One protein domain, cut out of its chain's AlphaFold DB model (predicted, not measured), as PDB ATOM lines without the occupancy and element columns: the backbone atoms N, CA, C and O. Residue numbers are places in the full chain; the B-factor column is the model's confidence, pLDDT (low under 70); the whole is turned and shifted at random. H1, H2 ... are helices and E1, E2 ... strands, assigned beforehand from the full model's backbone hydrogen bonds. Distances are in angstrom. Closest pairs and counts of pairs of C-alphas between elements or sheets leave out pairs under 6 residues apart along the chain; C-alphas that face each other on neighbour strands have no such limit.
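What this domain is: This is residues 9 to 224 of the 224 residues of an uncharacterized protein of Vitiosangium sp. GDMCC 1.1324 (UniProt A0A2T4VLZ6). A strongly twisted sheet of seven strands runs through the body, with H3 alone over one face near E4, while H4 packs on the opposite face with H1 side by side with it. At the E7 edge H5, H6 and H7 pack on E7, and the long last helix H8 lies beyond them. The printed part has 216 residues, in the order H1 E1 H2 E2 E3 H3 E4 E5 E6 E7 H4 H5 H6 H7 H8, class mixed; the strands stand in the order E1 to E7, antiparallel except that E3 and E4 meet only at a point. It is compact, with a radius of gyration of the C-alphas of 16.7 A, and spans 45 by 42 by 32 A.

Where its parts are: The strands are E1, residues 24 to 26; E2, 59 to 61; E3, 65 to 67; E4, 96 to 100; E5, 107 to 110; E6, 123 to 127, 13.2 A long; and E7, 133 to 138, 15.8 A. The helices are H1, 9 to 19, 15.1 A, from C-alpha 9 at (39.932, 56.034, -13.794); H2, 47 to 55; H3, 76 to 84; H4, 141 to 157, 24.3 A; H5, 176 to 180; H6, 183 to 190; H7, 195 to 198; and H8, 205 to 223, 26.7 A, to C-alpha 223 at (41.015, 40.702, -26.232).

How they stand to each other: E4 to E7 form a meander, each strand the antiparallel neighbour of the one before, with N 98 and O 108 at 3.0 A, N 109 and O 124 at 3.0 A, and N 125 and O 135 at 2.8 A. E1 and E2 pair through N 25 and O 60, 2.8 A, and the hairpin E2 and E3 through N 61 and O 65, 2.8 A. H3 is on the sheet at a height of 8.6 A, across the strands, at 78 degrees to E4 on the local plane. H4, the hub, and H7 are on the opposite face from H3, at heights of 5.8 A and 5.2 A. H4 touches H1, C-alphas of Gly 9 and Asp 146 closest at 3.9 A, at a shallow tilt of 26 degrees, the same way. H2 and H4 only just touch, only at their ends, with 3 pairs of C-alphas within 8 A, Met 48 and Val 141 closest at 6.0 A. With its residues 147 to 151 alone H4 touches H5, Thr 147 and Ile 178 closest at 6.3 A between C-alphas. H8 touches H5, C-alphas of Pro 176 and Leu 219 closest at 5.0 A, with its residues 215 to 223 alone. H8 touches H6 with residues 219 to 223 alone, C-alphas of Arg 183 and Ser 223 closest at 7.7 A, at a steep tilt of 41 degrees, opposite ways. Every O i to N i+4 pair is within hydrogen-bond range in H1 to H6 and H8; H7 is too short for such a pair.

The domain as a whole: The C-alphas of Glu 31 and Val 203, 48.2 A, are the two farthest apart. The printed part has no cut. The links E1 to H2, H3 to E4, E5 to E6 and H4 to H5 are long. Mean pLDDT of the printed part is 92.5; residues 102 to 103 are under 70.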
ATOM      1  N   GLY A   9      41.191  56.334 -13.115       98.25
ATOM      2  CA  GLY A   9      39.932  56.034 -13.794       98.25
ATOM      3  C   GLY A   9      38.810  56.976 -13.364       98.25
ATOM      4  O   GLY A   9      38.077  57.479 -14.217       98.25
ATOM      5  N   LEU A  10      38.728  57.299 -12.067       98.12
ATOM      6  CA  LEU A  10      37.815  58.335 -11.566       98.12
ATOM      7  C   LEU A  10      38.136  59.703 -12.180       98.12
ATOM      8  O   LEU A  10      37.232  60.383 -12.659       98.12
ATOM      9  N   GLU A  11      39.414  60.089 -12.225       97.88
ATOM     10  CA  GLU A  11      39.813  61.366 -12.835       97.88
ATOM     11  C   GLU A  11      39.455  61.423 -14.327       97.88
ATOM     12  O   GLU A  11      38.988  62.453 -14.816       97.88
ATOM     13  N   ARG A  12      39.610  60.308 -15.057       97.94
ATOM     14  CA  ARG A  12      39.178  60.208 -16.457       97.94
ATOM     15  C   ARG A  12      37.667  60.386 -16.586       97.94
ATOM     16  O   ARG A  12      37.229  61.123 -17.465       97.94
ATOM     17  N   LEU A  13      36.883  59.751 -15.715       97.69
ATOM     18  CA  LEU A  13      35.425  59.876 -15.720       97.69
ATOM     19  C   LEU A  13      34.985  61.327 -15.504       97.69
ATOM     20  O   LEU A  13      34.172  61.844 -16.270       97.69
ATOM     21  N   LEU A  14      35.562  62.010 -14.514       96.44
ATOM     22  CA  LEU A  14      35.270  63.421 -14.252       96.44
ATOM     23  C   LEU A  14      35.705  64.321 -15.418       96.44
ATOM     24  O   LEU A  14      34.978  65.243 -15.791       96.44
ATOM     25  N   ALA A  15      36.850  64.031 -16.045       96.88
ATOM     26  CA  ALA A  15      37.306  64.749 -17.233       96.88
ATOM     27  C   ALA A  15      36.366  64.546 -18.436       96.88
ATOM     28  O   ALA A  15      36.069  65.513 -19.141       96.88
ATOM     29  N   ALA A  16      35.854  63.329 -18.648       95.81
ATOM     30  CA  ALA A  16      34.857  63.046 -19.680       95.81
ATOM     31  C   ALA A  16      33.562  63.835 -19.430       95.81
ATOM     32  O   ALA A  16      33.041  64.457 -20.355       95.81
ATOM     33  N   CYS A  17      33.104  63.918 -18.176       94.31
ATOM     34  CA  CYS A  17      31.941  64.734 -17.811       94.31
ATOM     35  C   CYS A  17      32.154  66.234 -18.075       94.31
ATOM     36  O   CYS A  17      31.207  66.945 -18.381       94.31
ATOM     37  N   GLY A  18      33.394  66.730 -17.983       93.38
ATOM     38  CA  GLY A  18      33.728  68.108 -18.359       93.38
ATOM     39  C   GLY A  18      33.854  68.341 -19.872       93.38
ATOM     40  O   GLY A  18      33.723  69.476 -20.327       93.38
ATOM     41  N   LYS A  19      34.135  67.287 -20.651       95.25
ATOM     42  CA  LYS A  19      34.312  67.342 -22.113       95.25
ATOM     43  C   LYS A  19      32.981  67.239 -22.865       95.25
ATOM     44  O   LYS A  19      32.814  67.907 -23.884       95.25
ATOM     45  N   TYR A  20      32.072  66.394 -22.391       92.31
ATOM     46  CA  TYR A  20      30.783  66.105 -23.026       92.31
ATOM     47  C   TYR A  20      29.629  66.755 -22.250       92.31
ATOM     48  O   TYR A  20      29.812  67.112 -21.088       92.31
ATOM     49  N   PRO A  21      28.437  66.933 -22.851       90.56
ATOM     50  CA  PRO A  21      27.280  67.521 -22.173       90.56
ATOM     51  C   PRO A  21      26.637  66.525 -21.187       90.56
ATOM     52  O   PRO A  21      25.495  66.117 -21.366       90.56
ATOM     53  N   ILE A  22      27.394  66.128 -20.163       90.75
ATOM     54  CA  ILE A  22      26.995  65.201 -19.102       90.75
ATOM     55  C   ILE A  22      26.968  65.991 -17.799       90.75
ATOM     56  O   ILE A  22      27.993  66.508 -17.340       90.75
ATOM     57  N   ARG A  23      25.796  66.103 -17.180       91.56
ATOM     58  CA  ARG A  23      25.673  66.753 -15.879       91.56
ATOM     59  C   ARG A  23      26.150  65.792 -14.796       91.56
ATOM     60  O   ARG A  23      25.513  64.781 -14.519       91.56
ATOM     61  N   ALA A  24      27.249  66.161 -14.146       94.25
ATOM     62  CA  ALA A  24      27.747  65.489 -12.955       94.25
ATOM     63  C   ALA A  24      27.348  66.262 -11.690       94.25
ATOM     64  O   ALA A  24      27.657  67.447 -11.544       94.25
ATOM     65  N   GLU A  25      26.698  65.582 -10.748       94.38
ATOM     66  CA  GLU A  25      26.428  66.080  -9.403       94.38
ATOM     67  C   GLU A  25      27.260  65.300  -8.390       94.38
ATOM     68  O   GLU A  25      27.184  64.077  -8.294       94.38
ATOM     69  N   ILE A  26      28.066  66.025  -7.621       94.50
ATOM     70  CA  ILE A  26      29.000  65.457  -6.650       94.50
ATOM     71  C   ILE A  26      28.538  65.834  -5.245       94.50
ATOM     72  O   ILE A  26      28.168  66.985  -4.984       94.50
ATOM     73  N   ARG A  27      28.597  64.878  -4.320       94.31
ATOM     74  CA  ARG A  27      28.338  65.113  -2.895       94.31
ATOM     75  C   ARG A  27      29.635  65.411  -2.151       94.31
ATOM     76  O   ARG A  27      30.713  64.950  -2.526       94.31
ATOM     77  N   LYS A  28      29.541  66.193  -1.074       93.19
ATOM     78  CA  LYS A  28      30.706  66.484  -0.231       93.19
ATOM     79  C   LYS A  28      31.097  65.229   0.556       93.19
ATOM     80  O   LYS A  28      30.197  64.574   1.074       93.19
ATOM     81  N   PRO A  29      32.397  64.911   0.666       92.38
ATOM     82  CA  PRO A  29      32.846  63.807   1.502       92.38
ATOM     83  C   PRO A  29      32.485  64.060   2.970       92.38
ATOM     84  O   PRO A  29      32.405  65.209   3.418       92.38
ATOM     85  N   TRP A  30      32.289  62.978   3.716       91.94
ATOM     86  CA  TRP A  30      31.920  63.000   5.129       91.94
ATOM     87  C   TRP A  30      32.856  62.109   5.945       91.94
ATOM     88  O   TRP A  30      33.188  61.001   5.533       91.94
ATOM     89  N   GLU A  31      33.268  62.578   7.126       86.75
ATOM     90  CA  GLU A  31      34.214  61.857   7.994       86.75
ATOM     91  C   GLU A  31      33.681  60.504   8.493       86.75
ATOM     92  O   GLU A  31      34.469  59.634   8.860       86.75
ATOM     93  N   GLY A  32      32.357  60.312   8.502       85.44
ATOM     94  CA  GLY A  32      31.716  59.054   8.891       85.44
ATOM     95  C   GLY A  32      31.587  58.022   7.766       85.44
ATOM     96  O   GLY A  32      31.039  56.944   8.006       85.44
ATOM     97  N   ALA A  33      32.068  58.323   6.555       89.19
ATOM     98  CA  ALA A  33      32.025  57.379   5.446       89.19
ATOM     99  C   ALA A  33      32.882  56.122   5.730       89.19
ATOM    100  O   ALA A  33      33.895  56.205   6.436       89.19
ATOM    101  N   PRO A  34      32.515  54.943   5.187       89.12
ATOM    102  CA  PRO A  34      33.267  53.714   5.420       89.12
ATOM    103  C   PRO A  34      34.727  53.830   4.966       89.12
ATOM    104  O   PRO A  34      35.025  54.248   3.847       89.12
ATOM    105  N   THR A  35      35.654  53.420   5.832       89.50
ATOM    106  CA  THR A  35      37.092  53.431   5.534       89.50
ATOM    107  C   THR A  35      37.579  52.058   5.077       89.50
ATOM    108  O   THR A  35      36.927  51.032   5.300       89.50
ATOM    109  N   ALA A  36      38.738  52.021   4.415       85.06
ATOM    110  CA  ALA A  36      39.302  50.788   3.873       85.06
ATOM    111  C   ALA A  36      39.470  49.720   4.968       85.06
ATOM    112  O   ALA A  36      40.000  49.995   6.047       85.06
ATOM    113  N   GLY A  37      39.016  48.493   4.695       73.69
ATOM    114  CA  GLY A  37      39.116  47.373   5.636       73.69
ATOM    115  C   GLY A  37      38.093  47.382   6.780       73.69
ATOM    116  O   GLY A  37      38.031  46.409   7.537       73.69
ATOM    117  N   THR A  38      37.250  48.417   6.896       91.25
ATOM    118  CA  THR A  38      36.054  48.337   7.749       91.25
ATOM    119  C   THR A  38      35.076  47.306   7.201       91.25
ATOM    120  O   THR A  38      35.199  46.847   6.062       91.25
ATOM    121  N   ARG A  39      34.113  46.892   8.028       93.00
ATOM    122  CA  ARG A  39      33.066  45.969   7.599       93.00
ATOM    123  C   ARG A  39      31.747  46.704   7.419       93.00
ATOM    124  O   ARG A  39      31.224  47.239   8.390       93.00
ATOM    125  N   LEU A  40      31.187  46.644   6.215       91.31
ATOM    126  CA  LEU A  40      29.810  47.044   5.939       91.31
ATOM    127  C   LEU A  40      28.948  45.779   5.928       91.31
ATOM    128  O   LEU A  40      29.221  44.856   5.161       91.31
ATOM    129  N   LEU A  41      27.966  45.691   6.832       90.81
ATOM    130  CA  LEU A  41      27.116  44.499   7.006       90.81
ATOM    131  C   LEU A  41      27.924  43.188   7.122       90.81
ATOM    132  O   LEU A  41      27.582  42.148   6.562       90.81
ATOM    133  N   GLY A  42      29.052  43.248   7.836       91.94
ATOM    134  CA  GLY A  42      29.940  42.104   8.050       91.94
ATOM    135  C   GLY A  42      30.911  41.796   6.903       91.94
ATOM    136  O   GLY A  42      31.754  40.915   7.080       91.94
ATOM    137  N   ARG A  43      30.877  42.519   5.777       92.12
ATOM    138  CA  ARG A  43      31.730  42.290   4.591       92.12
ATOM    139  C   ARG A  43      32.836  43.340   4.499       92.12
ATOM    140  O   ARG A  43      32.573  44.489   4.843       92.12
ATOM    141  N   PRO A  44      34.059  42.982   4.071       94.38
ATOM    142  CA  PRO A  44      35.144  43.948   3.957       94.38
ATOM    143  C   PRO A  44      34.805  45.024   2.922       94.38
ATOM    144  O   PRO A  44      34.398  44.714   1.802       94.38
ATOM    145  N   PHE A  45      34.987  46.282   3.307       95.88
ATOM    146  CA  PHE A  45      34.777  47.429   2.440       95.88
ATOM    147  C   PHE A  45      35.978  47.634   1.515       95.88
ATOM    148  O   PHE A  45      37.129  47.588   1.966       95.88
ATOM    149  N   ASP A  46      35.700  47.843   0.230       96.75
ATOM    150  CA  ASP A  46      36.725  47.968  -0.802       96.75
ATOM    151  C   ASP A  46      37.604  49.226  -0.579       96.75
ATOM    152  O   ASP A  46      37.072  50.321  -0.355       96.75
ATOM    153  N   PRO A  47      38.947  49.113  -0.629       96.56
ATOM    154  CA  PRO A  47      39.844  50.251  -0.422       96.56
ATOM    155  C   PRO A  47      39.717  51.384  -1.456       96.56
ATOM    156  O   PRO A  47      39.915  52.552  -1.105       96.56
ATOM    157  N   MET A  48      39.392  51.073  -2.715       97.31
ATOM    158  CA  MET A  48      39.175  52.083  -3.756       97.31
ATOM    159  C   MET A  48      37.834  52.792  -3.563       97.31
ATOM    160  O   MET A  48      37.794  54.011  -3.719       97.31
ATOM    161  N   LEU A  49      36.772  52.093  -3.136       96.81
ATOM    162  CA  LEU A  49      35.526  52.755  -2.717       96.81
ATOM    163  C   LEU A  49      35.740  53.653  -1.498       96.81
ATOM    164  O   LEU A  49      35.250  54.777  -1.481       96.81
ATOM    165  N   ALA A  50      36.503  53.211  -0.497       96.00
ATOM    166  CA  ALA A  50      36.841  54.064   0.646       96.00
ATOM    167  C   ALA A  50      37.577  55.335   0.203       96.00
ATOM    168  O   ALA A  50      37.290  56.435   0.673       96.00
ATOM    169  N   THR A  51      38.507  55.187  -0.744       96.25
ATOM    170  CA  THR A  51      39.229  56.319  -1.332       96.25
ATOM    171  C   THR A  51      38.280  57.234  -2.107       96.25
ATOM    172  O   THR A  51      38.338  58.448  -1.919       96.25
ATOM    173  N   PHE A  52      37.366  56.675  -2.907       96.69
ATOM    174  CA  PHE A  52      36.310  57.434  -3.576       96.69
ATOM    175  C   PHE A  52      35.514  58.257  -2.559       96.69
ATOM    176  O   PHE A  52      35.471  59.475  -2.694       96.69
ATOM    177  N   TYR A  53      34.999  57.636  -1.492       95.62
ATOM    178  CA  TYR A  53      34.180  58.319  -0.486       95.62
ATOM    179  C   TYR A  53      34.934  59.374   0.328       95.62
ATOM    180  O   TYR A  53      34.346  60.363   0.766       95.62
ATOM    181  N   SER A  54      36.253  59.218   0.483       93.56
ATOM    182  CA  SER A  54      37.102  60.246   1.097       93.56
ATOM    183  C   SER A  54      37.264  61.503   0.230       93.56
ATOM    184  O   SER A  54      37.526  62.584   0.759       93.56
ATOM    185  N   ARG A  55      37.086  61.379  -1.094       93.62
ATOM    186  CA  ARG A  55      37.188  62.481  -2.064       93.62
ATOM    187  C   ARG A  55      35.827  63.059  -2.432       93.62
ATOM    188  O   ARG A  55      35.677  64.276  -2.505       93.62
ATOM    189  N   LEU A  56      34.852  62.185  -2.663       94.75
ATOM    190  CA  LEU A  56      33.512  62.478  -3.154       94.75
ATOM    191  C   LEU A  56      32.513  61.708  -2.290       94.75
ATOM    192  O   LEU A  56      32.544  60.487  -2.256       94.75
ATOM    193  N   GLY A  57      31.564  62.382  -1.650       93.75
ATOM    194  CA  GLY A  57      30.518  61.716  -0.861       93.75
ATOM    195  C   GLY A  57      29.450  61.015  -1.710       93.75
ATOM    196  O   GLY A  57      28.334  60.853  -1.243       93.75
ATOM    197  N   GLY A  58      29.708  60.718  -2.985       94.94
ATOM    198  CA  GLY A  58      28.714  60.267  -3.965       94.94
ATOM    199  C   GLY A  58      28.838  60.992  -5.305       94.94
ATOM    200  O   GLY A  58      29.363  62.109  -5.379       94.94
ATOM    201  N   LEU A  59      28.344  60.343  -6.360       95.62
ATOM    202  CA  LEU A  59      28.385  60.842  -7.733       95.62
ATOM    203  C   LEU A  59      27.095  60.455  -8.452       95.62
ATOM    204  O   LEU A  59      26.771  59.277  -8.539       95.62
ATOM    205  N   TYR A  60      26.403  61.436  -9.012       94.44
ATOM    206  CA  TYR A  60      25.315  61.220  -9.954       94.44
ATOM    207  C   TYR A  60      25.723  61.781 -11.308       94.44
ATOM    208  O   TYR A  60      26.079  62.954 -11.412       94.44
ATOM    209  N   LEU A  61      25.675  60.946 -12.336       92.50
ATOM    210  CA  LEU A  61      25.728  61.384 -13.717       92.50
ATOM    211  C   LEU A  61      24.308  61.324 -14.249       92.50
ATOM    212  O   LEU A  61      23.664  60.278 -14.147       92.50
ATOM    213  N   ASP A  62      23.866  62.379 -14.924       85.56
ATOM    214  CA  ASP A  62      22.611  62.369 -15.677       85.56
ATOM    215  C   ASP A  62      22.624  61.374 -16.850       85.56
ATOM    216  O   ASP A  62      21.734  61.427 -17.679       85.56
ATOM    217  N   PHE A  63      23.583  60.450 -16.903       77.88
ATOM    218  CA  PHE A  63      23.804  59.375 -17.866       77.88
ATOM    219  C   PHE A  63      23.501  57.983 -17.269       77.88
ATOM    220  O   PHE A  63      24.096  56.979 -17.642       77.88
ATOM    221  N   ASP A  64      22.594  57.915 -16.300       80.56
ATOM    222  CA  ASP A  64      22.196  56.687 -15.611       80.56
ATOM    223  C   ASP A  64      23.338  55.994 -14.822       80.56
ATOM    224  O   ASP A  64      23.372  54.765 -14.710       80.56
ATOM    225  N   LEU A  65      24.272  56.759 -14.248       91.81
ATOM    226  CA  LEU A  65      25.199  56.250 -13.228       91.81
ATOM    227  C   LEU A  65      24.989  57.000 -11.919       91.81
ATOM    228  O   LEU A  65      25.302  58.185 -11.820       91.81
ATOM    229  N   LEU A  66      24.539  56.277 -10.900       94.38
ATOM    230  CA  LEU A  66      24.564  56.725  -9.517       94.38
ATOM    231  C   LEU A  66      25.581  55.885  -8.744       94.38
ATOM    232  O   LEU A  66      25.472  54.663  -8.699       94.38
ATOM    233  N   VAL A  67      26.552  56.540  -8.116       96.00
ATOM    234  CA  VAL A  67      27.319  55.994  -6.993       96.00
ATOM    235  C   VAL A  67      26.658  56.504  -5.723       96.00
ATOM    236  O   VAL A  67      26.575  57.721  -5.522       96.00
ATOM    237  N   GLU A  68      26.174  55.575  -4.899       94.94
ATOM    238  CA  GLU A  68      25.296  55.851  -3.764       94.94
ATOM    239  C   GLU A  68      25.881  56.944  -2.862       94.94
ATOM    240  O   GLU A  68      27.064  56.867  -2.500       94.94
ATOM    241  N   PRO A  69      25.092  57.964  -2.487       93.88
ATOM    242  CA  PRO A  69      25.585  59.048  -1.659       93.88
ATOM    243  C   PRO A  69      25.929  58.538  -0.258       93.88
ATOM    244  O   PRO A  69      25.176  57.790   0.355       93.88
ATOM    245  N   CYS A  70      27.065  58.964   0.268       92.88
ATOM    246  CA  CYS A  70      27.477  58.787   1.647       92.88
ATOM    247  C   CYS A  70      27.988  60.141   2.153       92.88
ATOM    248  O   CYS A  70      29.142  60.515   1.931       92.88
ATOM    249  N   ASP A  71      27.093  60.892   2.787       89.19
ATOM    250  CA  ASP A  71      27.359  62.197   3.381       89.19
ATOM    251  C   ASP A  71      26.783  62.283   4.810       89.19
ATOM    252  O   ASP A  71      26.281  61.301   5.354       89.19
ATOM    253  N   GLU A  72      26.885  63.450   5.452       88.12
ATOM    254  CA  GLU A  72      26.424  63.650   6.838       88.12
ATOM    255  C   GLU A  72      24.918  63.383   7.024       88.12
ATOM    256  O   GLU A  72      24.470  63.091   8.134       88.12
ATOM    257  N   GLN A  73      24.125  63.491   5.955       87.38
ATOM    258  CA  GLN A  73      22.671  63.345   6.000       87.38
ATOM    259  C   GLN A  73      22.217  61.950   5.579       87.38
ATOM    260  O   GLN A  73      21.204  61.461   6.083       87.38
ATOM    261  N   VAL A  74      22.932  61.322   4.643       88.81
ATOM    262  CA  VAL A  74      22.519  60.073   3.999       88.81
ATOM    263  C   VAL A  74      23.679  59.085   3.957       88.81
ATOM    264  O   VAL A  74      24.738  59.376   3.412       88.81
ATOM    265  N   ASN A  75      23.443  57.868   4.453       91.19
ATOM    266  CA  ASN A  75      24.331  56.722   4.248       91.19
ATOM    267  C   ASN A  75      23.720  55.765   3.211       91.19
ATOM    268  O   ASN A  75      23.274  54.664   3.536       91.19
ATOM    269  N   GLY A  76      23.669  56.218   1.961       92.06
ATOM    270  CA  GLY A  76      23.019  55.542   0.839       92.06
ATOM    271  C   GLY A  76      23.619  54.175   0.549       92.06
ATOM    272  O   GLY A  76      22.885  53.238   0.268       92.06
ATOM    273  N   ILE A  77      24.931  54.002   0.734       92.00
ATOM    274  CA  ILE A  77      25.562  52.689   0.565       92.00
ATOM    275  C   ILE A  77      25.078  51.668   1.603       92.00
ATOM    276  O   ILE A  77      24.819  50.516   1.257       92.00
ATOM    277  N   LEU A  78      24.911  52.068   2.869       93.00
ATOM    278  CA  LEU A  78      24.327  51.188   3.881       93.00
ATOM    279  C   LEU A  78      22.858  50.902   3.553       93.00
ATOM    280  O   LEU A  78      22.471  49.737   3.531       93.00
ATOM    281  N   MET A  79      22.083  51.942   3.233       93.62
ATOM    282  CA  MET A  79      20.656  51.829   2.921       93.62
ATOM    283  C   MET A  79      20.392  50.902   1.729       93.62
ATOM    284  O   MET A  79      19.602  49.971   1.857       93.62
ATOM    285  N   ALA A  80      21.102  51.087   0.611       91.94
ATOM    286  CA  ALA A  80      20.951  50.268  -0.591       91.94
ATOM    287  C   ALA A  80      21.214  48.782  -0.308       91.94
ATOM    288  O   ALA A  80      20.516  47.900  -0.814       91.94
ATOM    289  N   ASN A  81      22.205  48.484   0.539       94.19
ATOM    290  CA  ASN A  81      22.468  47.109   0.932       94.19
ATOM    291  C   ASN A  81      21.435  46.594   1.947       94.19
ATOM    292  O   ASN A  81      20.958  45.482   1.780       94.19
ATOM    293  N   GLU A  82      21.039  47.351   2.969       94.06
ATOM    294  CA  GLU A  82      20.018  46.898   3.930       94.06
ATOM    295  C   GLU A  82      18.653  46.637   3.277       94.06
ATOM    296  O   GLU A  82      17.958  45.700   3.673       94.06
ATOM    297  N   GLU A  83      18.295  47.418   2.258       90.31
ATOM    298  CA  GLU A  83      17.033  47.289   1.532       90.31
ATOM    299  C   GLU A  83      16.990  46.034   0.649       90.31
ATOM    300  O   GLU A  83      16.024  45.275   0.691       90.31
ATOM    301  N   ILE A  84      18.039  45.787  -0.139       85.69
ATOM    302  CA  ILE A  84      18.002  44.773  -1.205       85.69
ATOM    303  C   ILE A  84      18.481  43.399  -0.714       85.69
ATOM    304  O   ILE A  84      17.930  42.354  -1.076       85.69
ATOM    305  N   GLN A  85      19.503  43.379   0.140       84.81
ATOM    306  CA  GLN A  85      20.217  42.163   0.543       84.81
ATOM    307  C   GLN A  85      19.354  41.068   1.190       84.81
ATOM    308  O   GLN A  85      19.609  39.889   0.915       84.81
ATOM    309  N   PRO A  86      18.338  41.378   2.021       87.62
ATOM    310  CA  PRO A  86      17.474  40.347   2.595       87.62
ATOM    311  C   PRO A  86      16.753  39.495   1.540       87.62
ATOM    312  O   PRO A  86      16.453  38.329   1.803       87.62
ATOM    313  N   TYR A  87      16.505  40.055   0.353       88.56
ATOM    314  CA  TYR A  87      15.741  39.414  -0.718       88.56
ATOM    315  C   TYR A  87      16.613  38.670  -1.730       88.56
ATOM    316  O   TYR A  87      16.125  37.770  -2.411       88.56
ATOM    317  N   TRP A  88      17.903  38.998  -1.819       91.31
ATOM    318  CA  TRP A  88      18.818  38.302  -2.720       91.31
ATOM    319  C   TRP A  88      19.246  36.944  -2.141       91.31
ATOM    320  O   TRP A  88      19.536  36.844  -0.940       91.31
ATOM    321  N   PRO A  89      19.287  35.874  -2.957       92.44
ATOM    322  CA  PRO A  89      19.858  34.599  -2.546       92.44
ATOM    323  C   PRO A  89      21.389  34.683  -2.495       92.44
ATOM    324  O   PRO A  89      22.003  35.577  -3.080       92.44
ATOM    325  N   GLU A  90      22.035  33.734  -1.816       93.19
ATOM    326  CA  GLU A  90      23.461  33.507  -2.074       93.19
ATOM    327  C   GLU A  90      23.632  32.973  -3.502       93.19
ATOM    328  O   GLU A  90      22.781  32.206  -3.960       93.19
ATOM    329  N   PRO A  91      24.711  33.345  -4.209       94.19
ATOM    330  CA  PRO A  91      25.862  34.140  -3.750       94.19
ATOM    331  C   PRO A  91      25.681  35.672  -3.807       94.19
ATOM    332  O   PRO A  91      26.553  36.411  -3.352       94.19
ATOM    333  N   PHE A  92      24.582  36.174  -4.372       94.94
ATOM    334  CA  PHE A  92      24.361  37.608  -4.615       94.94
ATOM    335  C   PHE A  92      24.246  38.423  -3.329       94.94
ATOM    336  O   PHE A  92      24.716  39.559  -3.261       94.94
ATOM    337  N   ARG A  93      23.709  37.817  -2.267       94.06
ATOM    338  CA  ARG A  93      23.711  38.417  -0.932       94.06
ATOM    339  C   ARG A  93      25.128  38.666  -0.396       94.06
ATOM    340  O   ARG A  93      25.328  39.479   0.490       94.06
ATOM    341  N   SER A  94      26.167  38.024  -0.908       94.56
ATOM    342  CA  SER A  94      27.534  38.318  -0.455       94.56
ATOM    343  C   SER A  94      28.170  39.529  -1.154       94.56
ATOM    344  O   SER A  94      29.251  39.962  -0.750       94.56
ATOM    345  N   LEU A  95      27.515  40.100  -2.169       96.56
ATOM    346  CA  LEU A  95      27.979  41.290  -2.886       96.56
ATOM    347  C   LEU A  95      27.803  42.562  -2.045       96.56
ATOM    348  O   LEU A  95      27.032  42.579  -1.084       96.56
ATOM    349  N   LEU A  96      28.501  43.637  -2.407       96.19
ATOM    350  CA  LEU A  96      28.329  44.951  -1.784       96.19
ATOM    351  C   LEU A  96      27.950  45.970  -2.857       96.19
ATOM    352  O   LEU A  96      28.773  46.344  -3.689       96.19
ATOM    353  N   ILE A  97      26.689  46.396  -2.840       95.88
ATOM    354  CA  ILE A  97      26.133  47.364  -3.789       95.88
ATOM    355  C   ILE A  97      26.689  48.746  -3.451       95.88
ATOM    356  O   ILE A  97      26.618  49.162  -2.298       95.88
ATOM    357  N   PHE A  98      27.233  49.458  -4.431       96.06
ATOM    358  CA  PHE A  98      27.730  50.826  -4.238       96.06
ATOM    359  C   PHE A  98      27.152  51.815  -5.246       96.06
ATOM    360  O   PHE A  98      27.376  53.016  -5.129       96.06
ATOM    361  N   GLY A  99      26.429  51.327  -6.248       94.00
ATOM    362  CA  GLY A  99      25.800  52.173  -7.240       94.00
ATOM    363  C   GLY A  99      24.664  51.470  -7.952       94.00
ATOM    364  O   GLY A  99      24.493  50.253  -7.848       94.00
ATOM    365  N   CYS A 100      23.905  52.237  -8.713       86.81
ATOM    366  CA  CYS A 100      22.825  51.737  -9.540       86.81
ATOM    367  C   CYS A 100      22.716  52.542 -10.832       86.81
ATOM    368  O   CYS A 100      23.339  53.597 -11.007       86.81
ATOM    369  N   ARG A 101      21.937  52.002 -11.766       78.94
ATOM    370  CA  ARG A 101      21.478  52.762 -12.920       78.94
ATOM    371  C   ARG A 101      20.192  53.488 -12.519       78.94
ATOM    372  O   ARG A 101      19.243  52.823 -12.103       78.94
ATOM    373  N   ASP A 102      20.187  54.818 -12.631       66.06
ATOM    374  CA  ASP A 102      19.085  55.681 -12.175       66.06
ATOM    375  C   ASP A 102      17.713  55.165 -12.653       66.06
ATOM    376  O   ASP A 102      17.564  54.719 -13.793       66.06
ATOM    377  N   ALA A 103      16.731  55.170 -11.750       63.06
ATOM    378  CA  ALA A 103      15.375  54.645 -11.949       63.06
ATOM    379  C   ALA A 103      15.259  53.172 -12.415       63.06
ATOM    380  O   ALA A 103      14.214  52.771 -12.936       63.06
ATOM    381  N   SER A 104      16.285  52.336 -12.212       71.12
ATOM    382  CA  SER A 104      16.247  50.906 -12.543       71.12
ATOM    383  C   SER A 104      16.725  50.027 -11.385       71.12
ATOM    384  O   SER A 104      17.458  50.481 -10.514       71.12
ATOM    385  N   SER A 105      16.355  48.742 -11.388       80.00
ATOM    386  CA  SER A 105      16.849  47.790 -10.381       80.00
ATOM    387  C   SER A 105      18.267  47.276 -10.672       80.00
ATOM    388  O   SER A 105      18.792  46.493  -9.890       80.00
ATOM    389  N   TYR A 106      18.908  47.691 -11.773       87.12
ATOM    390  CA  TYR A 106      20.282  47.282 -12.067       87.12
ATOM    391  C   TYR A 106      21.259  47.948 -11.099       87.12
ATOM    392  O   TYR A 106      21.289  49.176 -10.973       87.12
ATOM    393  N   CYS A 107      22.118  47.140 -10.484       93.38
ATOM    394  CA  CYS A 107      23.072  47.599  -9.479       93.38
ATOM    395  C   CYS A 107      24.514  47.349  -9.919       93.38
ATOM    396  O   CYS A 107      24.811  46.367 -10.597       93.38
ATOM    397  N   TYR A 108      25.426  48.200  -9.469       96.62
ATOM    398  CA  TYR A 108      26.860  47.951  -9.488       96.62
ATOM    399  C   TYR A 108      27.298  47.520  -8.095       96.62
ATOM    400  O   TYR A 108      26.973  48.169  -7.095       96.62
ATOM    401  N   ALA A 109      28.024  46.410  -8.029       97.50
ATOM    402  CA  ALA A 109      28.454  45.838  -6.767       97.50
ATOM    403  C   ALA A 109      29.897  45.347  -6.834       97.50
ATOM    404  O   ALA A 109      30.354  44.874  -7.877       97.50
ATOM    405  N   THR A 110      30.609  45.431  -5.713       98.12
ATOM    406  CA  THR A 110      31.893  44.746  -5.559       98.12
ATOM    407  C   THR A 110      31.680  43.285  -5.166       98.12
ATOM    408  O   THR A 110      30.638  42.917  -4.608       98.12
ATOM    409  N   VAL A 111      32.680  42.443  -5.449       98.19
ATOM    410  CA  VAL A 111      32.681  41.012  -5.101       98.19
ATOM    411  C   VAL A 111      33.747  40.716  -4.031       98.19
ATOM    412  O   VAL A 111      34.875  40.347  -4.372       98.19
ATOM    413  N   PRO A 112      33.421  40.828  -2.725       97.00
ATOM    414  CA  PRO A 112      34.382  40.619  -1.639       97.00
ATOM    415  C   PRO A 112      35.108  39.270  -1.662       97.00
ATOM    416  O   PRO A 112      36.277  39.191  -1.290       97.00
ATOM    417  N   SER A 113      34.438  38.201  -2.101       96.94
ATOM    418  CA  SER A 113      35.015  36.850  -2.162       96.94
ATOM    419  C   SER A 113      36.104  36.690  -3.228       96.94
ATOM    420  O   SER A 113      36.838  35.705  -3.193       96.94
ATOM    421  N   LEU A 114      36.224  37.643  -4.159       98.19
ATOM    422  CA  LEU A 114      37.222  37.646  -5.230       98.19
ATOM    423  C   LEU A 114      38.309  38.711  -5.041       98.19
ATOM    424  O   LEU A 114      39.088  38.928  -5.970       98.19
ATOM    425  N   ALA A 115      38.371  39.343  -3.865       97.50
ATOM    426  CA  ALA A 115      39.373  40.352  -3.553       97.50
ATOM    427  C   ALA A 115      40.808  39.839  -3.785       97.50
ATOM    428  O   ALA A 115      41.117  38.677  -3.502       97.50
ATOM    429  N   ASP A 116      41.687  40.704  -4.287       96.44
ATOM    430  CA  ASP A 116      43.111  40.394  -4.420       96.44
ATOM    431  C   ASP A 116      43.863  40.479  -3.074       96.44
ATOM    432  O   ASP A 116      43.282  40.693  -2.006       96.44
ATOM    433  N   ALA A 117      45.188  40.306  -3.107       95.00
ATOM    434  CA  ALA A 117      46.027  40.353  -1.908       95.00
ATOM    435  C   ALA A 117      46.043  41.735  -1.221       95.00
ATOM    436  O   ALA A 117      46.421  41.839  -0.053       95.00
ATOM    437  N   GLN A 118      45.653  42.789  -1.936       93.56
ATOM    438  CA  GLN A 118      45.539  44.163  -1.461       93.56
ATOM    439  C   GLN A 118      44.111  44.487  -0.992       93.56
ATOM    440  O   GLN A 118      43.879  45.563  -0.437       93.56
ATOM    441  N   GLY A 119      43.168  43.559  -1.171       95.44
ATOM    442  CA  GLY A 119      41.763  43.725  -0.828       95.44
ATOM    443  C   GLY A 119      40.942  44.437  -1.904       95.44
ATOM    444  O   GLY A 119      39.802  44.797  -1.611       95.44
ATOM    445  N   LEU A 120      41.492  44.648  -3.107       96.94
ATOM    446  CA  LEU A 120      40.775  45.260  -4.225       96.94
ATOM    447  C   LEU A 120      39.783  44.255  -4.800       96.94
ATOM    448  O   LEU A 120      40.145  43.120  -5.117       96.94
ATOM    449  N   GLN A 121      38.532  44.673  -4.915       97.81
ATOM    450  CA  GLN A 121      37.421  43.809  -5.283       97.81
ATOM    451  C   GLN A 121      36.978  44.113  -6.715       97.81
ATOM    452  O   GLN A 121      36.784  45.285  -7.050       97.81
ATOM    453  N   PRO A 122      36.760  43.093  -7.561       98.75
ATOM    454  CA  PRO A 122      36.214  43.329  -8.887       98.75
ATOM    455  C   PRO A 122      34.771  43.824  -8.805       98.75
ATOM    456  O   PRO A 122      34.068  43.586  -7.817       98.75
ATOM    457  N   VAL A 123      34.336  44.495  -9.869       98.81
ATOM    458  CA  VAL A 123      33.001  45.081  -9.988       98.81
ATOM    459  C   VAL A 123      32.164  44.278 -10.973       98.81
ATOM    460  O   VAL A 123      32.607  43.951 -12.078       98.81
ATOM    461  N   VAL A 124      30.924  44.010 -10.575       98.50
ATOM    462  CA  VAL A 124      29.895  43.396 -11.411       98.50
ATOM    463  C   VAL A 124      28.714  44.347 -11.601       98.50
ATOM    464  O   VAL A 124      28.399  45.145 -10.715       98.50
ATOM    465  N   LYS A 125      28.035  44.234 -12.743       96.94
ATOM    466  CA  LYS A 125      26.669  44.736 -12.919       96.94
ATOM    467  C   LYS A 125      25.704  43.597 -12.605       96.94
ATOM    468  O   LYS A 125      25.764  42.565 -13.268       96.94
ATOM    469  N   VAL A 126      24.842  43.783 -11.616       95.44
ATOM    470  CA  VAL A 126      23.803  42.824 -11.232       95.44
ATOM    471  C   VAL A 126      22.509  43.169 -11.955       95.44
ATOM    472  O   VAL A 126      22.066  44.320 -11.935       95.44
ATOM    473  N   ASP A 127      21.911  42.159 -12.570       92.88
ATOM    474  CA  ASP A 127      20.545  42.186 -13.072       92.88
ATOM    475  C   ASP A 127      19.680  41.340 -12.127       92.88
ATOM    476  O   ASP A 127      19.853  40.119 -12.077       92.88
ATOM    477  N   PRO A 128      18.810  41.963 -11.312       88.56
ATOM    478  CA  PRO A 128      17.965  41.233 -10.375       88.56
ATOM    479  C   PRO A 128      16.623  40.792 -10.977       88.56
ATOM    480  O   PRO A 128      15.790  40.271 -10.233       88.56
ATOM    481  N   TYR A 129      16.358  41.047 -12.263       82.38
ATOM    482  CA  TYR A 129      15.087  40.677 -12.883       82.38
ATOM    483  C   TYR A 129      15.050  39.188 -13.246       82.38
ATOM    484  O   TYR A 129      16.036  38.621 -13.701       82.38
ATOM    485  N   GLU A 130      13.872  38.576 -13.079       76.94
ATOM    486  CA  GLU A 130      13.614  37.151 -13.337       76.94
ATOM    487  C   GLU A 130      14.579  36.217 -12.581       76.94
ATOM    488  O   GLU A 130      14.373  35.962 -11.393       76.94
ATOM    489  N   ASP A 131      15.620  35.734 -13.261       84.25
ATOM    490  CA  ASP A 131      16.694  34.920 -12.704       84.25
ATOM    491  C   ASP A 131      17.919  35.811 -12.480       84.25
ATOM    492  O   ASP A 131      18.607  36.176 -13.430       84.25
ATOM    493  N   ILE A 132      18.199  36.151 -11.219       91.00
ATOM    494  CA  ILE A 132      19.312  37.039 -10.864       91.00
ATOM    495  C   ILE A 132      20.655  36.522 -11.411       91.00
ATOM    496  O   ILE A 132      21.043  35.373 -11.190       91.00
ATOM    497  N   TYR A 133      21.389  37.394 -12.098       94.81
ATOM    498  CA  TYR A 133      22.753  37.137 -12.563       94.81
ATOM    499  C   TYR A 133      23.602  38.403 -12.441       94.81
ATOM    500  O   TYR A 133      23.093  39.515 -12.280       94.81
ATOM    501  N   ALA A 134      24.924  38.251 -12.496       96.44
ATOM    502  CA  ALA A 134      25.826  39.392 -12.504       96.44
ATOM    503  C   ALA A 134      26.933  39.236 -13.542       96.44
ATOM    504  O   ALA A 134      27.574  38.188 -13.635       96.44
ATOM    505  N   LEU A 135      27.180  40.305 -14.298       97.75
ATOM    506  CA  LEU A 135      28.229  40.363 -15.307       97.75
ATOM    507  C   LEU A 135      29.463  41.076 -14.749       97.75
ATOM    508  O   LEU A 135      29.328  42.200 -14.261       97.75
ATOM    509  N   PRO A 136      30.665  40.484 -14.836       98.25
ATOM    510  CA  PRO A 136      31.906  41.168 -14.492       98.25
ATOM    511  C   PRO A 136      32.187  42.306 -15.475       98.25
ATOM    512  O   PRO A 136      32.259  42.081 -16.679       98.25
ATOM    513  N   ILE A 137      32.359  43.528 -14.968       97.81
ATOM    514  CA  ILE A 137      32.564  44.722 -15.808       97.81
ATOM    515  C   ILE A 137      33.893  45.433 -15.555       97.81
ATOM    516  O   ILE A 137      34.319  46.211 -16.400       97.81
ATOM    517  N   ALA A 138      34.558  45.171 -14.424       98.69
ATOM    518  CA  ALA A 138      35.897  45.687 -14.148       98.69
ATOM    519  C   ALA A 138      36.640  44.840 -13.110       98.69
ATOM    520  O   ALA A 138      36.035  44.259 -12.206       98.69
ATOM    521  N   SER A 139      37.968  44.802 -13.204       98.62
ATOM    522  CA  SER A 139      38.828  44.078 -12.256       98.62
ATOM    523  C   SER A 139      38.923  44.731 -10.880       98.62
ATOM    524  O   SER A 139      39.300  44.063  -9.921       98.62
ATOM    525  N   ASN A 140      38.590  46.016 -10.783       98.62
ATOM    526  CA  ASN A 140      38.475  46.785  -9.550       98.62
ATOM    527  C   ASN A 140      37.657  48.064  -9.794       98.62
ATOM    528  O   ASN A 140      37.239  48.348 -10.918       98.62
ATOM    529  N   VAL A 141      37.430  48.840  -8.738       98.38
ATOM    530  CA  VAL A 141      36.552  50.019  -8.758       98.38
ATOM    531  C   VAL A 141      37.129  51.173  -9.581       98.38
ATOM    532  O   VAL A 141      36.390  51.825 -10.313       98.38
ATOM    533  N   ASP A 142      38.443  51.409  -9.551       98.56
ATOM    534  CA  ASP A 142      39.044  52.433 -10.418       98.56
ATOM    535  C   ASP A 142      38.935  52.053 -11.903       98.56
ATOM    536  O   ASP A 142      38.603  52.880 -12.754       98.56
ATOM    537  N   ARG A 143      39.122  50.765 -12.221       98.50
ATOM    538  CA  ARG A 143      38.896  50.238 -13.573       98.50
ATOM    539  C   ARG A 143      37.443  50.329 -14.004       98.50
ATOM    540  O   ARG A 143      37.201  50.538 -15.189       98.50
ATOM    541  N   PHE A 144      36.492  50.231 -13.079       98.50
ATOM    542  CA  PHE A 144      35.087  50.496 -13.373       98.50
ATOM    543  C   PHE A 144      34.888  51.944 -13.832       98.50
ATOM    544  O   PHE A 144      34.278  52.157 -14.878       98.50
ATOM    545  N   PHE A 145      35.467  52.925 -13.133       98.25
ATOM    546  CA  PHE A 145      35.382  54.325 -13.556       98.25
ATOM    547  C   PHE A 145      36.061  54.578 -14.910       98.25
ATOM    548  O   PHE A 145      35.468  55.246 -15.755       98.25
ATOM    549  N   ASP A 146      37.244  54.000 -15.167       98.38
ATOM    550  CA  ASP A 146      37.911  54.098 -16.483       98.38
ATOM    551  C   ASP A 146      37.059  53.472 -17.601       98.38
ATOM    552  O   ASP A 146      36.884  54.069 -18.662       98.38
ATOM    553  N   THR A 147      36.487  52.290 -17.350       97.56
ATOM    554  CA  THR A 147      35.611  51.571 -18.292       97.56
ATOM    555  C   THR A 147      34.365  52.394 -18.604       97.56
ATOM    556  O   THR A 147      33.998  52.545 -19.769       97.56
ATOM    557  N   TYR A 148      33.741  52.978 -17.580       96.19
ATOM    558  CA  TYR A 148      32.567  53.823 -17.759       96.19
ATOM    559  C   TYR A 148      32.917  55.115 -18.508       96.19
ATOM    560  O   TYR A 148      32.208  55.494 -19.432       96.19
ATOM    561  N   ALA A 149      34.052  55.751 -18.200       97.12
ATOM    562  CA  ALA A 149      34.526  56.931 -18.925       97.12
ATOM    563  C   ALA A 149      34.728  56.645 -20.421       97.12
ATOM    564  O   ALA A 149      34.289  57.424 -21.263       97.12
ATOM    565  N   ARG A 150      35.337  55.501 -20.756       96.88
ATOM    566  CA  ARG A 150      35.513  55.053 -22.147       96.88
ATOM    567  C   ARG A 150      34.192  54.761 -22.841       96.88
ATOM    568  O   ARG A 150      34.073  55.023 -24.030       96.88
ATOM    569  N   TYR A 151      33.215  54.225 -22.117       95.44
ATOM    570  CA  TYR A 151      31.864  54.031 -22.635       95.44
ATOM    571  C   TYR A 151      31.195  55.369 -22.979       95.44
ATOM    572  O   TYR A 151      30.657  55.508 -24.075       95.44
ATOM    573  N   LEU A 152      31.311  56.381 -22.110       93.94
ATOM    574  CA  LEU A 152      30.828  57.736 -22.402       93.94
ATOM    575  C   LEU A 152      31.528  58.329 -23.631       93.94
ATOM    576  O   LEU A 152      30.869  58.805 -24.551       93.94
ATOM    577  N   GLU A 153      32.861  58.266 -23.665       94.94
ATOM    578  CA  GLU A 153      33.662  58.729 -24.804       94.94
ATOM    579  C   GLU A 153      33.236  58.041 -26.103       94.94
ATOM    580  O   GLU A 153      33.021  58.720 -27.102       94.94
ATOM    581  N   PHE A 154      33.058  56.718 -26.070       94.25
ATOM    582  CA  PHE A 154      32.635  55.929 -27.219       94.25
ATOM    583  C   PHE A 154      31.315  56.439 -27.787       94.25
ATOM    584  O   PHE A 154      31.277  56.745 -28.973       94.25
ATOM    585  N   ILE A 155      30.282  56.606 -26.955       93.12
ATOM    586  CA  ILE A 155      28.952  57.069 -27.388       93.12
ATOM    587  C   ILE A 155      29.036  58.438 -28.056       93.12
ATOM    588  O   ILE A 155      28.541  58.613 -29.167       93.12
ATOM    589  N   TYR A 156      29.679  59.409 -27.405       92.06
ATOM    590  CA  TYR A 156      29.746  60.777 -27.922       92.06
ATOM    591  C   TYR A 156      30.682  60.940 -29.127       92.06
ATOM    592  O   TYR A 156      30.601  61.949 -29.827       92.06
ATOM    593  N   GLU A 157      31.577  59.983 -29.371       92.69
ATOM    594  CA  GLU A 157      32.469  59.971 -30.535       92.69
ATOM    595  C   GLU A 157      31.939  59.090 -31.685       92.69
ATOM    596  O   GLU A 157      32.581  59.018 -32.737       92.69
ATOM    597  N   MET A 158      30.759  58.465 -31.537       88.56
ATOM    598  CA  MET A 158      30.113  57.715 -32.620       88.56
ATOM    599  C   MET A 158      29.786  58.640 -33.809       88.56
ATOM    600  O   MET A 158      29.199  59.708 -33.615       88.56
ATOM    601  N   PRO A 159      30.106  58.247 -35.060       82.75
ATOM    602  CA  PRO A 159      29.804  59.051 -36.252       82.75
ATOM    603  C   PRO A 159      28.316  59.384 -36.432       82.75
ATOM    604  O   PRO A 159      27.977  60.399 -37.039       82.75
ATOM    605  N   ASP A 160      27.445  58.519 -35.927       82.62
ATOM    606  CA  ASP A 160      25.989  58.584 -35.955       82.62
ATOM    607  C   ASP A 160      25.394  58.866 -34.567       82.62
ATOM    608  O   ASP A 160      24.250  58.494 -34.297       82.62
ATOM    609  N   PHE A 161      26.155  59.542 -33.694       85.75
ATOM    610  CA  PHE A 161      25.682  59.952 -32.374       85.75
ATOM    611  C   PHE A 161      24.302  60.619 -32.456       85.75
ATOM    612  O   PHE A 161      24.074  61.576 -33.203       85.75
ATOM    613  N   SER A 162      23.397  60.110 -31.629       82.50
ATOM    614  CA  SER A 162      22.054  60.629 -31.428       82.50
ATOM    615  C   SER A 162      21.878  60.974 -29.956       82.50
ATOM    616  O   SER A 162      22.338  60.239 -29.087       82.50
ATOM    617  N   GLU A 163      21.173  62.063 -29.656       82.38
ATOM    618  CA  GLU A 163      20.779  62.384 -28.277       82.38
ATOM    619  C   GLU A 163      19.717  61.407 -27.731       82.38
ATOM    620  O   GLU A 163      19.480  61.358 -26.522       82.38
ATOM    621  N   ASP A 164      19.088  60.608 -28.601       84.00
ATOM    622  CA  ASP A 164      18.164  59.549 -28.196       84.00
ATOM    623  C   ASP A 164      18.917  58.367 -27.566       84.00
ATOM    624  O   ASP A 164      19.498  57.526 -28.260       84.00
ATOM    625  N   ARG A 165      18.832  58.266 -26.236       80.19
ATOM    626  CA  ARG A 165      19.454  57.188 -25.449       80.19
ATOM    627  C   ARG A 165      18.996  55.790 -25.838       80.19
ATOM    628  O   ARG A 165      19.724  54.835 -25.585       80.19
ATOM    629  N   GLY A 166      17.812  55.649 -26.439       81.81
ATOM    630  CA  GLY A 166      17.313  54.360 -26.922       81.81
ATOM    631  C   GLY A 166      18.146  53.775 -28.065       81.81
ATOM    632  O   GLY A 166      18.019  52.591 -28.363       81.81
ATOM    633  N   THR A 167      19.002  54.590 -28.686       85.00
ATOM    634  CA  THR A 167      19.900  54.185 -29.779       85.00
ATOM    635  C   THR A 167      21.321  53.878 -29.314       85.00
ATOM    636  O   THR A 167      22.146  53.445 -30.116       85.00
ATOM    637  N   TRP A 168      21.629  54.114 -28.036       89.75
ATOM    638  CA  TRP A 168      22.979  53.930 -27.520       89.75
ATOM    639  C   TRP A 168      23.297  52.452 -27.291       89.75
ATOM    640  O   TRP A 168      22.428  51.709 -26.825       89.75
ATOM    641  N   PRO A 169      24.551  52.037 -27.536       91.19
ATOM    642  CA  PRO A 169      25.019  50.694 -27.222       91.19
ATOM    643  C   PRO A 169      24.755  50.329 -25.757       91.19
ATOM    644  O   PRO A 169      25.177  51.030 -24.840       91.19
ATOM    645  N   VAL A 170      24.075  49.218 -25.507       90.88
ATOM    646  CA  VAL A 170      23.688  48.794 -24.159       90.88
ATOM    647  C   VAL A 170      24.907  48.310 -23.371       90.88
ATOM    648  O   VAL A 170      25.439  47.227 -23.611       90.88
ATOM    649  N   PHE A 171      25.315  49.062 -22.348       91.62
ATOM    650  CA  PHE A 171      26.351  48.632 -21.404       91.62
ATOM    651  C   PHE A 171      25.845  47.526 -20.450       91.62
ATOM    652  O   PHE A 171      24.805  47.709 -19.799       91.62
ATOM    653  N   PRO A 172      26.567  46.401 -20.254       93.69
ATOM    654  CA  PRO A 172      27.875  46.030 -20.821       93.69
ATOM    655  C   PRO A 172      27.813  45.168 -22.102       93.69
ATOM    656  O   PRO A 172      28.847  44.742 -22.614       93.69
ATOM    657  N   TRP A 173      26.618  44.844 -22.591       94.69
ATOM    658  CA  TRP A 173      26.380  43.837 -23.629       94.69
ATOM    659  C   TRP A 173      26.938  44.189 -25.016       94.69
ATOM    660  O   TRP A 173      27.472  43.314 -25.701       94.69
ATOM    661  N   GLU A 174      26.821  45.450 -25.431       95.00
ATOM    662  CA  GLU A 174      27.132  45.908 -26.796       95.00
ATOM    663  C   GLU A 174      28.463  46.661 -26.903       95.00
ATOM    664  O   GLU A 174      28.771  47.230 -27.944       95.00
ATOM    665  N   VAL A 175      29.270  46.646 -25.838       95.38
ATOM    666  CA  VAL A 175      30.600  47.281 -25.806       95.38
ATOM    667  C   VAL A 175      31.702  46.343 -25.290       95.38
ATOM    668  O   VAL A 175      32.470  46.708 -24.390       95.38
ATOM    669  N   PRO A 176      31.803  45.107 -25.817       95.88
ATOM    670  CA  PRO A 176      32.768  44.124 -25.337       95.88
ATOM    671  C   PRO A 176      34.224  44.597 -25.464       95.88
ATOM    672  O   PRO A 176      35.046  44.240 -24.627       95.88
ATOM    673  N   GLU A 177      34.556  45.432 -26.448       95.69
ATOM    674  CA  GLU A 177      35.909  45.961 -26.665       95.69
ATOM    675  C   GLU A 177      36.372  46.859 -25.515       95.69
ATOM    676  O   GLU A 177      37.542  46.828 -25.127       95.69
ATOM    677  N   ILE A 178      35.450  47.632 -24.934       97.06
ATOM    678  CA  ILE A 178      35.751  48.527 -23.813       97.06
ATOM    679  C   ILE A 178      36.071  47.707 -22.560       97.06
ATOM    680  O   ILE A 178      37.027  48.009 -21.850       97.06
ATOM    681  N   ILE A 179      35.314  46.636 -22.325       97.38
ATOM    682  CA  ILE A 179      35.485  45.748 -21.167       97.38
ATOM    683  C   ILE A 179      36.728  44.870 -21.339       97.38
ATOM    684  O   ILE A 179      37.516  44.713 -20.406       97.38
ATOM    685  N   ALA A 180      36.955  44.344 -22.546       97.31
ATOM    686  CA  ALA A 180      38.100  43.493 -22.865       97.31
ATOM    687  C   ALA A 180      39.455  44.212 -22.725       97.31
ATOM    688  O   ALA A 180      40.488  43.555 -22.565       97.31
ATOM    689  N   ALA A 181      39.469  45.552 -22.732       97.19
ATOM    690  CA  ALA A 181      40.664  46.345 -22.456       97.19
ATOM    691  C   ALA A 181      41.203  46.139 -21.024       97.19
ATOM    692  O   ALA A 181      42.411  46.287 -20.792       97.19
ATOM    693  N   ASP A 182      40.350  45.753 -20.068       98.25
ATOM    694  CA  ASP A 182      40.775  45.338 -18.733       98.25
ATOM    695  C   ASP A 182      41.304  43.894 -18.756       98.25
ATOM    696  O   ASP A 182      40.601  42.910 -18.523       98.25
ATOM    697  N   ARG A 183      42.610  43.762 -19.008       97.50
ATOM    698  CA  ARG A 183      43.284  42.456 -19.075       97.50
ATOM    699  C   ARG A 183      43.199  41.652 -17.777       97.50
ATOM    700  O   ARG A 183      43.190  40.425 -17.836       97.50
ATOM    701  N   ALA A 184      43.161  42.316 -16.621       97.94
ATOM    702  CA  ALA A 184      43.057  41.623 -15.339       97.94
ATOM    703  C   ALA A 184      41.662  41.007 -15.180       97.94
ATOM    704  O   ALA A 184      41.544  39.851 -14.770       97.94
ATOM    705  N   LEU A 185      40.618  41.738 -15.585       98.56
ATOM    706  CA  LEU A 185      39.254  41.217 -15.646       98.56
ATOM    707  C   LEU A 185      39.166  40.027 -16.599       98.56
ATOM    708  O   LEU A 185      38.638  38.980 -16.228       98.56
ATOM    709  N   MET A 186      39.738  40.159 -17.797       98.38
ATOM    710  CA  MET A 186      39.739  39.086 -18.792       98.38
ATOM    711  C   MET A 186      40.424  37.818 -18.281       98.38
ATOM    712  O   MET A 186      39.898  36.726 -18.498       98.38
ATOM    713  N   GLY A 187      41.536  37.942 -17.549       98.12
ATOM    714  CA  GLY A 187      42.171  36.807 -16.872       98.12
ATOM    715  C   GLY A 187      41.208  36.091 -15.921       98.12
ATOM    716  O   GLY A 187      41.022  34.881 -16.029       98.12
ATOM    717  N   MET A 188      40.507  36.842 -15.067       98.44
ATOM    718  CA  MET A 188      39.535  36.282 -14.122       98.44
ATOM    719  C   MET A 188      38.330  35.617 -14.811       98.44
ATOM    720  O   MET A 188      37.849  34.585 -14.342       98.44
ATOM    721  N   ILE A 189      37.850  36.178 -15.928       97.94
ATOM    722  CA  ILE A 189      36.770  35.587 -16.738       97.94
ATOM    723  C   ILE A 189      37.235  34.279 -17.388       97.94
ATOM    724  O   ILE A 189      36.499  33.294 -17.396       97.94
ATOM    725  N   VAL A 190      38.454  34.237 -17.933       97.06
ATOM    726  CA  VAL A 190      39.022  33.019 -18.539       97.06
ATOM    727  C   VAL A 190      39.221  31.917 -17.499       97.06
ATOM    728  O   VAL A 190      38.970  30.751 -17.797       97.06
ATOM    729  N   GLU A 191      39.606  32.283 -16.279       97.75
ATOM    730  CA  GLU A 191      39.734  31.377 -15.133       97.75
ATOM    731  C   GLU A 191      38.380  30.904 -14.565       97.75
ATOM    732  O   GLU A 191      38.367  30.100 -13.634       97.75
ATOM    733  N   GLY A 192      37.245  31.391 -15.086       97.88
ATOM    734  CA  GLY A 192      35.906  31.023 -14.610       97.88
ATOM    735  C   GLY A 192      35.581  31.568 -13.217       97.88
ATOM    736  O   GLY A 192      34.679  31.074 -12.539       97.88
ATOM    737  N   ARG A 193      36.301  32.600 -12.749       98.38
ATOM    738  CA  ARG A 193      36.166  33.112 -11.373       98.38
ATOM    739  C   ARG A 193      34.799  33.726 -11.082       98.38
ATOM    740  O   ARG A 193      34.475  33.861  -9.913       98.38
ATOM    741  N   PHE A 194      34.013  34.075 -12.101       98.44
ATOM    742  CA  PHE A 194      32.673  34.659 -11.963       98.44
ATOM    743  C   PHE A 194      31.538  33.692 -12.320       98.44
ATOM    744  O   PHE A 194      30.377  34.092 -12.258       98.44
ATOM    745  N   ASP A 195      31.827  32.437 -12.681       97.56
ATOM    746  CA  ASP A 195      30.812  31.503 -13.199       97.56
ATOM    747  C   ASP A 195      29.641  31.321 -12.224       97.56
ATOM    748  O   ASP A 195      28.490  31.246 -12.646       97.56
ATOM    749  N   PHE A 196      29.930  31.360 -10.919       96.19
ATOM    750  CA  PHE A 196      28.947  31.260  -9.838       96.19
ATOM    751  C   PHE A 196      27.957  32.440  -9.759       96.19
ATOM    752  O   PHE A 196      26.905  32.305  -9.139       96.19
ATOM    753  N   LEU A 197      28.284  33.590 -10.358       96.62
ATOM    754  CA  LEU A 197      27.412  34.770 -10.457       96.62
ATOM    755  C   LEU A 197      26.753  34.898 -11.833       96.62
ATOM    756  O   LEU A 197      25.663  35.456 -11.942       96.62
ATOM    757  N   MET A 198      27.423  34.416 -12.881       96.00
ATOM    758  CA  MET A 198      26.965  34.555 -14.261       96.00
ATOM    759  C   MET A 198      25.933  33.495 -14.638       96.00
ATOM    760  O   MET A 198      24.950  33.811 -15.295       96.00
ATOM    761  N   PHE A 199      26.151  32.238 -14.250       94.38
ATOM    762  CA  PHE A 199      25.355  31.127 -14.760       94.38
ATOM    763  C   PHE A 199      24.408  30.581 -13.699       94.38
ATOM    764  O   PHE A 199      24.848  30.093 -12.659       94.38
ATOM    765  N   GLN A 200      23.110  30.618 -13.997       87.69
ATOM    766  CA  GLN A 200      22.071  30.029 -13.149       87.69
ATOM    767  C   GLN A 200      21.622  28.667 -13.689       87.69
ATOM    768  O   GLN A 200      21.690  28.391 -14.890       87.69
ATOM    769  N   GLU A 201      21.160  27.793 -12.799       84.31
ATOM    770  CA  GLU A 201      20.580  26.503 -13.177       84.31
ATOM    771  C   GLU A 201      19.082  26.636 -13.484       84.31
ATOM    772  O   GLU A 201      18.381  27.459 -12.905       84.31
ATOM    773  N   GLY A 202      18.566  25.781 -14.371       80.38
ATOM    774  CA  GLY A 202      17.138  25.717 -14.688       80.38
ATOM    775  C   GLY A 202      16.797  26.074 -16.134       80.38
ATOM    776  O   GLY A 202      17.628  26.534 -16.916       80.38
ATOM    777  N   VAL A 203      15.549  25.791 -16.518       72.75
ATOM    778  CA  VAL A 203      15.065  25.988 -17.896       72.75
ATOM    779  C   VAL A 203      14.887  27.474 -18.222       72.75
ATOM    780  O   VAL A 203      15.170  27.865 -19.351       72.75
ATOM    781  N   ALA A 204      14.467  28.284 -17.244       75.88
ATOM    782  CA  ALA A 204      14.285  29.729 -17.399       75.88
ATOM    783  C   ALA A 204      15.623  30.440 -17.685       75.88
ATOM    784  O   ALA A 204      15.750  31.125 -18.699       75.88
ATOM    785  N   ALA A 205      16.669  30.104 -16.927       84.69
ATOM    786  CA  ALA A 205      18.015  30.648 -17.094       84.69
ATOM    787  C   ALA A 205      18.746  30.225 -18.382       84.69
ATOM    788  O   ALA A 205      19.813  30.758 -18.696       84.69
ATOM    789  N   ARG A 206      18.235  29.243 -19.144       85.94
ATOM    790  CA  ARG A 206      18.954  28.690 -20.305       85.94
ATOM    791  C   ARG A 206      19.263  29.755 -21.353       85.94
ATOM    792  O   ARG A 206      20.387  29.787 -21.850       85.94
ATOM    793  N   ARG A 207      18.280  30.601 -21.665       87.50
ATOM    794  CA  ARG A 207      18.425  31.674 -22.650       87.50
ATOM    795  C   ARG A 207      19.477  32.684 -22.195       87.50
ATOM    796  O   ARG A 207      20.428  32.927 -22.927       87.50
ATOM    797  N   THR A 208      19.357  33.184 -20.969       90.75
ATOM    798  CA  THR A 208      20.326  34.114 -20.372       90.75
ATOM    799  C   THR A 208      21.733  33.520 -20.379       90.75
ATOM    800  O   THR A 208      22.684  34.166 -20.804       90.75
ATOM    801  N   ASN A 209      21.885  32.244 -20.023       94.00
ATOM    802  CA  ASN A 209      23.178  31.568 -20.070       94.00
ATOM    803  C   ASN A 209      23.757  31.466 -21.496       94.00
ATOM    804  O   ASN A 209      24.976  31.463 -21.660       94.00
ATOM    805  N   GLU A 210      22.926  31.291 -22.527       94.00
ATOM    806  CA  GLU A 210      23.361  31.299 -23.933       94.00
ATOM    807  C   GLU A 210      23.840  32.706 -24.337       94.00
ATOM    808  O   GLU A 210      24.966  32.839 -24.819       94.00
ATOM    809  N   GLU A 211      23.076  33.748 -24.004       94.31
ATOM    810  CA  GLU A 211      23.435  35.157 -24.244       94.31
ATOM    811  C   GLU A 211      24.746  35.550 -23.528       94.31
ATOM    812  O   GLU A 211      25.640  36.150 -24.132       94.31
ATOM    813  N   ILE A 212      24.937  35.127 -22.272       95.81
ATOM    814  CA  ILE A 212      26.184  35.343 -21.519       95.81
ATOM    815  C   ILE A 212      27.369  34.650 -22.198       95.81
ATOM    816  O   ILE A 212      28.454  35.227 -22.291       95.81
ATOM    817  N   ARG A 213      27.199  33.417 -22.696       96.75
ATOM    818  CA  ARG A 213      28.284  32.703 -23.394       96.75
ATOM    819  C   ARG A 213      28.679  33.404 -24.686       96.75
ATOM    820  O   ARG A 213      29.872  33.492 -24.978       96.75
ATOM    821  N   GLU A 214      27.707  33.912 -25.438       97.00
ATOM    822  CA  GLU A 214      27.971  34.714 -26.633       97.00
ATOM    823  C   GLU A 214      28.710  36.008 -26.288       97.00
ATOM    824  O   GLU A 214      29.693  36.355 -26.945       97.00
ATOM    825  N   TRP A 215      28.299  36.692 -25.220       96.88
ATOM    826  CA  TRP A 215      28.986  37.884 -24.733       96.88
ATOM    827  C   TRP A 215      30.431  37.590 -24.305       96.88
ATOM    828  O   TRP A 215      31.347  38.282 -24.749       96.88
ATOM    829  N   ILE A 216      30.683  36.502 -23.569       97.44
ATOM    830  CA  ILE A 216      32.049  36.057 -23.234       97.44
ATOM    831  C   ILE A 216      32.860  35.752 -24.502       97.44
ATOM    832  O   ILE A 216      34.052  36.065 -24.560       97.44
ATOM    833  N   ALA A 217      32.251  35.155 -25.530       97.31
ATOM    834  CA  ALA A 217      32.932  34.905 -26.799       97.31
ATOM    835  C   ALA A 217      33.338  36.214 -27.499       97.31
ATOM    836  O   ALA A 217      34.466  36.307 -27.987       97.31
ATOM    837  N   LYS A 218      32.474  37.241 -27.484       97.25
ATOM    838  CA  LYS A 218      32.794  38.586 -27.994       97.25
ATOM    839  C   LYS A 218      33.930  39.241 -27.203       97.25
ATOM    840  O   LYS A 218      34.871  39.738 -27.813       97.25
ATOM    841  N   LEU A 219      33.899  39.168 -25.869       96.56
ATOM    842  CA  LEU A 219      34.986  39.673 -25.018       96.56
ATOM    843  C   LEU A 219      36.329  39.019 -25.358       96.56
ATOM    844  O   LEU A 219      37.341  39.698 -25.514       96.56
ATOM    845  N   ARG A 220      36.343  37.688 -25.510       95.19
ATOM    846  CA  ARG A 220      37.552  36.951 -25.899       95.19
ATOM    847  C   ARG A 220      38.040  37.382 -27.276       95.19
ATOM    848  O   ARG A 220      39.236  37.614 -27.427       95.19
ATOM    849  N   ALA A 221      37.129  37.537 -28.237       95.25
ATOM    850  CA  ALA A 221      37.462  37.990 -29.582       95.25
ATOM    851  C   ALA A 221      38.102  39.389 -29.590       95.25
ATOM    852  O   ALA A 221      39.072  39.600 -30.310       95.25
ATOM    853  N   ALA A 222      37.603  40.305 -28.756       92.88
ATOM    854  CA  ALA A 222      38.123  41.665 -28.624       92.88
ATOM    855  C   ALA A 222      39.439  41.768 -27.826       92.88
ATOM    856  O   ALA A 222      40.121  42.788 -27.891       92.88
ATOM    857  N   SER A 223      39.796  40.732 -27.057       86.69
ATOM    858  CA  SER A 223      41.015  40.702 -26.232       86.69
ATOM    859  C   SER A 223      42.268  40.166 -26.946       86.69
ATOM    860  O   SER A 223      43.358  40.239 -26.369       86.69
ATOM    861  N   MET A 224      42.110  39.598 -28.151       75.56
ATOM    862  CA  MET A 224      43.196  39.051 -28.986       75.56
ATOM    863  C   MET A 224      43.910  40.149 -29.773       75.56
ATOM    864  O   MET A 224      45.160  40.086 -29.828       75.56
TER     865      MET A 224